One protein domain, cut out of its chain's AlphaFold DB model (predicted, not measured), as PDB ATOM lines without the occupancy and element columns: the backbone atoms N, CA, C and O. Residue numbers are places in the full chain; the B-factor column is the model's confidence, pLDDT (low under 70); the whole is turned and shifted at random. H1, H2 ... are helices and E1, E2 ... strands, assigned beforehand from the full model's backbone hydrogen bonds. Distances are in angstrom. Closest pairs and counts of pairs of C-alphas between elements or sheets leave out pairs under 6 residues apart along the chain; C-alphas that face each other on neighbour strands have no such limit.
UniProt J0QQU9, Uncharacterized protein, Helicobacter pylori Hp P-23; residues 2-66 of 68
ATOM      1  N   LYS A   2     207.413  99.291 160.827       59.03
ATOM      2  CA  LYS A   2     205.985  99.487 160.478       59.03
ATOM      3  C   LYS A   2     204.975  98.654 161.287       59.03
ATOM      4  O   LYS A   2     203.913  99.159 161.627       59.03
ATOM      5  N   GLU A   3     205.299  97.409 161.631       68.50
ATOM      6  CA  GLU A   3     204.342  96.527 162.322       68.50
ATOM      7  C   GLU A   3     204.062  96.951 163.768       68.50
ATOM      8  O   GLU A   3     202.908  97.000 164.177       68.50
ATOM      9  N   LYS A   4     205.093  97.353 164.527       65.38
ATOM     10  CA  LYS A   4     204.932  97.815 165.920       65.38
ATOM     11  C   LYS A   4     204.032  99.049 166.026       65.38
ATOM     12  O   LYS A   4     203.240  99.153 166.959       65.38
ATOM     13  N   GLU A   5     204.144  99.968 165.069       68.12
ATOM     14  CA  GLU A   5     203.342 101.193 165.034       68.12
ATOM     15  C   GLU A   5     201.868 100.900 164.713       68.12
ATOM     16  O   GLU A   5     200.970 101.462 165.343       68.12
ATOM     17  N   ASN A   6     201.610  99.960 163.796       71.06
ATOM     18  CA  ASN A   6     200.258  99.485 163.499       71.06
ATOM     19  C   ASN A   6     199.631  98.785 164.709       71.06
ATOM     20  O   ASN A   6     198.493  99.087 165.063       71.06
ATOM     21  N   THR A   7     200.382  97.923 165.399       70.69
ATOM     22  CA  THR A   7     199.904  97.247 166.613       70.69
ATOM     23  C   THR A   7     199.564  98.246 167.720       70.69
ATOM     24  O   THR A   7     198.516  98.116 168.345       70.69
ATOM     25  N   MET A   8     200.376  99.292 167.929       72.38
ATOM     26  CA  MET A   8     200.054 100.365 168.884       72.38
ATOM     27  C   MET A   8     198.796 101.149 168.499       72.38
ATOM     28  O   MET A   8     197.970 101.422 169.370       72.38
ATOM     29  N   LYS A   9     198.621 101.500 167.218       70.88
ATOM     30  CA  LYS A   9     197.414 102.191 166.730       70.88
ATOM     31  C   LYS A   9     196.161 101.339 166.918       70.88
ATOM     32  O   LYS A   9     195.150 101.853 167.390       70.88
ATOM     33  N   ILE A  10     196.247 100.041 166.628       70.50
ATOM     34  CA  ILE A  10     195.158  99.083 166.851       70.50
ATOM     35  C   ILE A  10     194.854  98.967 168.346       70.50
ATOM     36  O   ILE A  10     193.699  99.060 168.740       70.50
ATOM     37  N   PHE A  11     195.870  98.852 169.203       67.69
ATOM     38  CA  PHE A  11     195.669  98.783 170.652       67.69
ATOM     39  C   PHE A  11     195.025 100.062 171.200       67.69
ATOM     40  O   PHE A  11     194.145 100.003 172.054       67.69
ATOM     41  N   HIS A  12     195.412 101.228 170.679       66.25
ATOM     42  CA  HIS A  12     194.764 102.498 170.992       66.25
ATOM     43  C   HIS A  12     193.291 102.479 170.561       66.25
ATOM     44  O   HIS A  12     192.407 102.739 171.367       66.25
ATOM     45  N   TYR A  13     193.002 102.078 169.326       67.06
ATOM     46  CA  TYR A  13     191.631 101.973 168.829       67.06
ATOM     47  C   TYR A  13     190.769 100.992 169.645       67.06
ATOM     48  O   TYR A  13     189.607 101.263 169.911       67.06
ATOM     49  N   LEU A  14     191.347  99.875 170.090       71.12
ATOM     50  CA  LEU A  14     190.644  98.864 170.882       71.12
ATOM     51  C   LEU A  14     190.466  99.262 172.354       71.12
ATOM     52  O   LEU A  14     189.553  98.775 173.017       71.12
ATOM     53  N   THR A  15     191.334 100.125 172.891       77.75
ATOM     54  CA  THR A  15     191.268 100.559 174.297       77.75
ATOM     55  C   THR A  15     190.437 101.818 174.506       77.75
ATOM     56  O   THR A  15     189.950 102.036 175.623       77.75
ATOM     57  N   TYR A  16     190.267 102.635 173.465       83.75
ATOM     58  CA  TYR A  16     189.516 103.880 173.535       83.75
ATOM     59  C   TYR A  16     188.212 103.808 172.741       83.75
ATOM     60  O   TYR A  16     188.181 103.414 171.582       83.75
ATOM     61  N   GLN A  17     187.127 104.259 173.361       87.44
ATOM     62  CA  GLN A  17     185.834 104.429 172.717       87.44
ATOM     63  C   GLN A  17     185.663 105.893 172.317       87.44
ATOM     64  O   GLN A  17     185.905 106.797 173.117       87.44
ATOM     65  N   PHE A  18     185.238 106.132 171.080       89.88
ATOM     66  CA  PHE A  18     184.999 107.472 170.560       89.88
ATOM     67  C   PHE A  18     183.501 107.696 170.363       89.88
ATOM     68  O   PHE A  18     182.843 106.950 169.642       89.88
ATOM     69  N   ILE A  19     182.962 108.722 171.014       90.56
ATOM     70  CA  ILE A  19     181.584 109.180 170.832       90.56
ATOM     71  C   ILE A  19     181.661 110.454 170.009       90.56
ATOM     72  O   ILE A  19     182.365 111.374 170.410       90.56
ATOM     73  N   LYS A  20     180.952 110.529 168.883       93.12
ATOM     74  CA  LYS A  20     180.880 111.741 168.064       93.12
ATOM     75  C   LYS A  20     179.453 111.983 167.609       93.12
ATOM     76  O   LYS A  20     178.853 111.110 166.992       93.12
ATOM     77  N   GLU A  21     178.960 113.183 167.869       94.31
ATOM     78  CA  GLU A  21     177.667 113.665 167.392       94.31
ATOM     79  C   GLU A  21     177.889 114.990 166.663       94.31
ATOM     80  O   GLU A  21     178.602 115.862 167.156       94.31
ATOM     81  N   ASN A  22     177.335 115.118 165.455       88.94
ATOM     82  CA  ASN A  22     177.597 116.261 164.570       88.94
ATOM     83  C   ASN A  22     176.425 117.239 164.453       88.94
ATOM     84  O   ASN A  22     176.642 118.344 163.969       88.94
ATOM     85  N   ASP A  23     175.225 116.832 164.860       90.06
ATOM     86  CA  ASP A  23     174.011 117.639 164.756       90.06
ATOM     87  C   ASP A  23     173.147 117.385 165.990       90.06
ATOM     88  O   ASP A  23     172.322 116.475 166.049       90.06
ATOM     89  N   THR A  24     173.475 118.114 167.046       91.62
ATOM     90  CA  THR A  24     172.815 118.046 168.347       91.62
ATOM     91  C   THR A  24     172.287 119.431 168.676       91.62
ATOM     92  O   THR A  24     172.865 120.438 168.290       91.62
ATOM     93  N   ASP A  25     171.200 119.488 169.429       91.88
ATOM     94  CA  ASP A  25     170.625 120.737 169.918       91.88
ATOM     95  C   ASP A  25     170.575 120.726 171.452       91.88
ATOM     96  O   ASP A  25     169.605 121.126 172.097       91.88
ATOM     97  N   LEU A  26     171.630 120.175 172.053       93.12
ATOM     98  CA  LEU A  26     171.699 119.940 173.484       93.12
ATOM     99  C   LEU A  26     172.048 121.237 174.220       93.12
ATOM    100  O   LEU A  26     172.944 121.985 173.820       93.12
ATOM    101  N   ASN A  27     171.385 121.502 175.341       93.12
ATOM    102  CA  ASN A  27     171.815 122.571 176.231       93.12
ATOM    103  C   ASN A  27     173.217 122.259 176.783       93.12
ATOM    104  O   ASN A  27     173.528 121.116 177.122       93.12
ATOM    105  N   PHE A  28     174.062 123.281 176.926       91.88
ATOM    106  CA  PHE A  28     175.407 123.110 177.469       91.88
ATOM    107  C   PHE A  28     175.401 122.493 178.876       91.88
ATOM    108  O   PHE A  28     176.240 121.652 179.179       91.88
ATOM    109  N   PHE A  29     174.430 122.842 179.723       93.31
ATOM    110  CA  PHE A  29     174.327 122.250 181.061       93.31
ATOM    111  C   PHE A  29     174.043 120.740 181.018       93.31
ATOM    112  O   PHE A  29     174.703 119.965 181.712       93.31
ATOM    113  N   ASP A  30     173.139 120.308 180.137       93.50
ATOM    114  CA  ASP A  30     172.827 118.889 179.944       93.50
ATOM    115  C   ASP A  30     174.059 118.126 179.430       93.50
ATOM    116  O   ASP A  30     174.291 116.971 179.803       93.50
ATOM    117  N   PHE A  31     174.903 118.785 178.623       94.25
ATOM    118  CA  PHE A  31     176.165 118.214 178.149       94.25
ATOM    119  C   PHE A  31     177.124 117.953 179.311       94.25
ATOM    120  O   PHE A  31     177.695 116.865 179.403       94.25
ATOM    121  N   ILE A  32     177.267 118.911 180.231       94.38
ATOM    122  CA  ILE A  32     178.104 118.751 181.426       94.38
ATOM    123  C   ILE A  32     177.593 117.594 182.292       94.38
ATOM    124  O   ILE A  32     178.376 116.710 182.642       94.38
ATOM    125  N   GLN A  33     176.285 117.513 182.550       95.62
ATOM    126  CA  GLN A  33     175.708 116.394 183.303       95.62
ATOM    127  C   GLN A  33     175.959 115.037 182.626       95.62
ATOM    128  O   GLN A  33     176.197 114.025 183.298       95.62
ATOM    129  N   LYS A  34     175.930 114.987 181.287       93.81
ATOM    130  CA  LYS A  34     176.288 113.783 180.525       93.81
ATOM    131  C   LYS A  34     177.751 113.399 180.756       93.81
ATOM    132  O   LYS A  34     178.034 112.222 180.994       93.81
ATOM    133  N   LEU A  35     178.670 114.366 180.725       93.81
ATOM    134  CA  LEU A  35     180.091 114.130 180.994       93.81
ATOM    135  C   LEU A  35     180.325 113.613 182.418       93.81
ATOM    136  O   LEU A  35     181.061 112.644 182.589       93.81
ATOM    137  N   GLU A  36     179.664 114.180 183.426       94.88
ATOM    138  CA  GLU A  36     179.775 113.722 184.819       94.88
ATOM    139  C   GLU A  36     179.329 112.263 184.986       94.88
ATOM    140  O   GLU A  36     179.999 111.467 185.649       94.88
ATOM    141  N   LYS A  37     178.224 111.869 184.341       93.94
ATOM    142  CA  LYS A  37     177.762 110.470 184.333       93.94
ATOM    143  C   LYS A  37     178.767 109.548 183.639       93.94
ATOM    144  O   LYS A  37     179.026 108.445 184.126       93.94
ATOM    145  N   LEU A  38     179.366 109.998 182.534       91.94
ATOM    146  CA  LEU A  38     180.381 109.234 181.806       91.94
ATOM    147  C   LEU A  38     181.668 109.059 182.625       91.94
ATOM    148  O   LEU A  38     182.211 107.957 182.636       91.94
ATOM    149  N   GLN A  39     182.113 110.072 183.378       91.25
ATOM    150  CA  GLN A  39     183.307 109.978 184.237       91.25
ATOM    151  C   GLN A  39     183.192 108.925 185.350       91.25
ATOM    152  O   GLN A  39     184.199 108.372 185.800       91.25
ATOM    153  N   LYS A  40     181.970 108.613 185.803       91.12
ATOM    154  CA  LYS A  40     181.753 107.571 186.821       91.12
ATOM    155  C   LYS A  40     182.099 106.176 186.297       91.12
ATOM    156  O   LYS A  40     182.611 105.355 187.052       91.12
ATOM    157  N   THR A  41     181.849 105.926 185.011       88.94
ATOM    158  CA  THR A  41     181.980 104.603 184.377       88.94
ATOM    159  C   THR A  41     183.239 104.465 183.518       88.94
ATOM    160  O   THR A  41     183.790 103.373 183.398       88.94
ATOM    161  N   HIS A  42     183.728 105.566 182.948       90.38
ATOM    162  CA  HIS A  42     184.849 105.605 182.013       90.38
ATOM    163  C   HIS A  42     185.822 106.726 182.381       90.38
ATOM    164  O   HIS A  42     185.445 107.736 182.969       90.38
ATOM    165  N   THR A  43     187.085 106.591 181.984       91.00
ATOM    166  CA  THR A  43     188.037 107.704 182.047       91.00
ATOM    167  C   THR A  43     187.889 108.547 180.786       91.00
ATOM    168  O   THR A  43     188.183 108.077 179.687       91.00
ATOM    169  N   ILE A  44     187.452 109.799 180.934       92.00
ATOM    170  CA  ILE A  44     187.413 110.754 179.820       92.00
ATOM    171  C   ILE A  44     188.835 111.242 179.556       92.00
ATOM    172  O   ILE A  44     189.454 111.856 180.420       92.00
ATOM    173  N   ARG A  45     189.357 110.966 178.362       90.56
ATOM    174  CA  ARG A  45     190.688 111.416 177.942       90.56
ATOM    175  C   ARG A  45     190.638 112.759 177.226       90.56
ATOM    176  O   ARG A  45     191.532 113.579 177.388       90.56
ATOM    177  N   SER A  46     189.622 112.954 176.395       90.75
ATOM    178  CA  SER A  46     189.407 114.196 175.664       90.75
ATOM    179  C   SER A  46     187.916 114.396 175.459       90.75
ATOM    180  O   SER A  46     187.181 113.434 175.246       90.75
ATOM    181  N   SER A  47     187.472 115.642 175.546       93.00
ATOM    182  CA  SER A  47     186.118 116.056 175.220       93.00
ATOM    183  C   SER A  47     186.217 117.391 174.501       93.00
ATOM    184  O   SER A  47     186.815 118.331 175.021       93.00
ATOM    185  N   VAL A  48     185.671 117.454 173.293       94.44
ATOM    186  CA  VAL A  48     185.593 118.664 172.475       94.44
ATOM    187  C   VAL A  48     184.133 118.861 172.122       94.44
ATOM    188  O   VAL A  48     183.479 117.917 171.689       94.44
ATOM    189  N   CYS A  49     183.613 120.069 172.299       94.75
ATOM    190  CA  CYS A  49     182.264 120.418 171.883       94.75
ATOM    191  C   CYS A  49     182.280 121.748 171.139       94.75
ATOM    192  O   CYS A  49     183.093 122.626 171.426       94.75
ATOM    193  N   ASN A  50     181.389 121.871 170.165       95.06
ATOM    194  CA  ASN A  50     181.099 123.117 169.496       95.06
ATOM    195  C   ASN A  50     179.829 123.703 170.102       95.06
ATOM    196  O   ASN A  50     178.830 123.000 170.256       95.06
ATOM    197  N   VAL A  51     179.877 124.985 170.446       93.19
ATOM    198  CA  VAL A  51     178.769 125.684 171.087       93.19
ATOM    199  C   VAL A  51     178.379 126.871 170.226       93.19
ATOM    200  O   VAL A  51     179.196 127.745 169.943       93.19
ATOM    201  N   ARG A  52     177.106 126.936 169.846       93.44
ATOM    202  CA  ARG A  52     176.508 128.079 169.158       93.44
ATOM    203  C   ARG A  52     175.244 128.472 169.899       93.44
ATOM    204  O   ARG A  52     174.435 127.618 170.234       93.44
ATOM    205  N   ASN A  53     175.066 129.763 170.177       90.31
ATOM    206  CA  ASN A  53     173.874 130.276 170.866       90.31
ATOM    207  C   ASN A  53     173.562 129.536 172.186       90.31
ATOM    208  O   ASN A  53     172.411 129.219 172.467       90.31
ATOM    209  N   ARG A  54     174.598 129.244 172.991       86.00
ATOM    210  CA  ARG A  54     174.525 128.472 174.255       86.00
ATOM    211  C   ARG A  54     174.072 127.010 174.119       86.00
ATOM    212  O   ARG A  54     173.838 126.353 175.131       86.00
ATOM    213  N   ARG A  55     174.003 126.481 172.898       93.00
ATOM    214  CA  ARG A  55     173.683 125.081 172.622       93.00
ATOM    215  C   ARG A  55     174.849 124.356 171.982       93.00
ATOM    216  O   ARG A  55     175.590 124.931 171.188       93.00
ATOM    217  N   VAL A  56     175.021 123.100 172.361       95.38
ATOM    218  CA  VAL A  56     176.046 122.212 171.830       95.38
ATOM    219  C   VAL A  56     175.564 121.669 170.494       95.38
ATOM    220  O   VAL A  56     174.666 120.831 170.463       95.38
ATOM    221  N   THR A  57     176.178 122.137 169.411       96.25
ATOM    222  CA  THR A  57     175.818 121.760 168.037       96.25
ATOM    223  C   THR A  57     176.480 120.467 167.592       96.25
ATOM    224  O   THR A  57     175.917 119.698 166.821       96.25
ATOM    225  N   SER A  58     177.679 120.201 168.103       95.94
ATOM    226  CA  SER A  58     178.407 118.960 167.874       95.94
ATOM    227  C   SER A  58     179.392 118.703 169.000       95.94
ATOM    228  O   SER A  58     179.819 119.626 169.698       95.94
ATOM    229  N   TYR A  59     179.776 117.449 169.200       95.94
ATOM    230  CA  TYR A  59     180.832 117.103 170.137       95.94
ATOM    231  C   TYR A  59     181.505 115.784 169.784       95.94
ATOM    232  O   TYR A  59     180.966 114.930 169.080       95.94
ATOM    233  N   SER A  60     182.704 115.612 170.325       94.62
ATOM    234  CA  SER A  60     183.444 114.365 170.305       94.62
ATOM    235  C   SER A  60     184.072 114.094 171.661       94.62
ATOM    236  O   SER A  60     184.741 114.965 172.217       94.62
ATOM    237  N   ILE A  61     183.894 112.884 172.177       95.00
ATOM    238  CA  ILE A  61     184.422 112.450 173.465       95.00
ATOM    239  C   ILE A  61     185.236 111.179 173.246       95.00
ATOM    240  O   ILE A  61     184.741 110.195 172.701       95.00
ATOM    241  N   LEU A  62     186.483 111.199 173.705       92.56
ATOM    242  CA  LEU A  62     187.364 110.044 173.746       92.56
ATOM    243  C   LEU A  62     187.379 109.476 175.166       92.56
ATOM    244  O   LEU A  62     187.836 110.126 176.111       92.56
ATOM    245  N   LEU A  63     186.897 108.248 175.300       92.38
ATOM    246  CA  LEU A  63     186.757 107.519 176.553       92.38
ATOM    247  C   LEU A  63     187.729 106.346 176.596       92.38
ATOM    248  O   LEU A  63     187.991 105.719 175.579       92.38
ATOM    249  N   LYS A  64     188.216 106.000 177.784       87.75
ATOM    250  CA  LYS A  64     188.871 104.722 178.071       87.75
ATOM    251  C   LYS A  64     188.012 103.952 179.060       87.75
ATOM    252  O   LYS A  64     187.486 104.544 180.005       87.75
ATOM    253  N   ARG A  65     187.910 102.635 178.891       81.69
ATOM    254  CA  ARG A  65     187.281 101.783 179.903       81.69
ATOM    255  C   ARG A  65     188.036 101.937 181.227       81.69
ATOM    256  O   ARG A  65     189.264 101.831 181.251       81.69
ATOM    257  N   LYS A  66     187.309 102.231 182.305       79.06
ATOM    258  CA  LYS A  66     187.890 102.289 183.646       79.06
ATOM    259  C   LYS A  66     188.198 100.849 184.059       79.06
ATOM    260  O   LYS A  66     187.297 100.013 184.059       79.06
TER     261      LYS A  66
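Overview. This is residues 2 to 66 of the 68 residues of an uncharacterized protein of Helicobacter pylori Hp P-23 (UniProt J0QQU9). A narrow, twisted sheet of three strands bends along its length, with the helix H2 packed over it along its strands; the helix H1 leads into E1 from outside this body, and its residues 2 to 11 stick out as a free arm that adds to the longest axis. E2 and E3 make the long hairpin of the sheet, both bending steeply on the way, while the shorter E1 runs beside E3 on the other side from E2. The printed part has 65 residues with two named helices and three named strands, in the order H1, E1, H2, E2, E3; the sheet order is E1, E3, E2, antiparallel throughout, and the class is mixed, helices and strands. The whole is loose, with a radius of gyration of the C-alphas of 14.3 A, and flat in outline, its C-alphas spanning 46 by 24 by 12 A.

Along the chain. The helix H1 holds residues 2 to 15, beginning with C-alpha 2 at (205.985, 99.487, 160.478), and measures 20.2 A from first to last C-alpha. The strand E1 follows at once with residues 16 to 21, 16.5 A long. After residues 22 to 27 comes the helix H2, residues 28 to 41, 20.8 A long, whose C-alpha 28 stands at (175.407, 123.110, 177.469). The strand E2, residues 42 to 52, is 27.2 A long and bends by 72 degrees at residue 45. The strand E3, residues 55 to 65, is 27.9 A long, bends by 68 degrees at residue 58 and ends with C-alpha 65 at (187.281, 101.783, 179.903).

Arrangement. E3 is the inner strand of the sheet, and E1 and E2 are its edge strands. E1 and E3 are antiparallel, with 168 degrees between their directions; N 17 and O 63, 2.8 A apart, and N 61 and O 19, also 2.8 A, are within hydrogen-bond range. E2 and E3 form a hairpin, antiparallel at 169 degrees, with N 45 and O 62 at 2.8 A and N 57 and O 50 at 2.9 A within hydrogen-bond range. Residues 26 to 27, just before H2, make a short antiparallel pairing with residues 55 to 56 of E3. H2 is on the sheet at a height over the sheet of 6.5 A, in two layers, a helix on one face of a sheet. It lies only just over E2, with 3 of its 14 C-alphas falling on that strand, and runs along the strands, at 1 degrees to E2 on the local plane. The closest C-alphas of H2 and E3 are those of Phe 28 and Arg 55, 5.5 A apart; for H2 and E2 they are those of Leu 38 and Ile 44, 7.5 A apart. E1, H2 and E2 make a split strand-helix-strand unit, two strands running the same way with a helix between them in the chain and E3 between them in the sheet; its crossover is right-handed. H1 only grazes the sheet, with its residues 10 to 15; the closest C-alphas of H1 and E3 are those of Thr 15 and Lys 64, 6.1 A apart. H1 and H2 are apart. Every O i to N i+4 pair is within hydrogen-bond range in H1, and 9 of 10 are in H2.

Size, cuts and confidence. The two C-alphas farthest apart are those of Glu 3 and Asn 53, at 46.3 A. Without residues 2 to 11, which stand free, the body of 55 residues spans 35 by 20 by 12 A. The printed part has no cut and no long link; the link from E1 to H2 is short, and the other three are tight. The mean pLDDT of the printed part is 86.9, and the residues under 70 are 2 to 5 and 11 to 13.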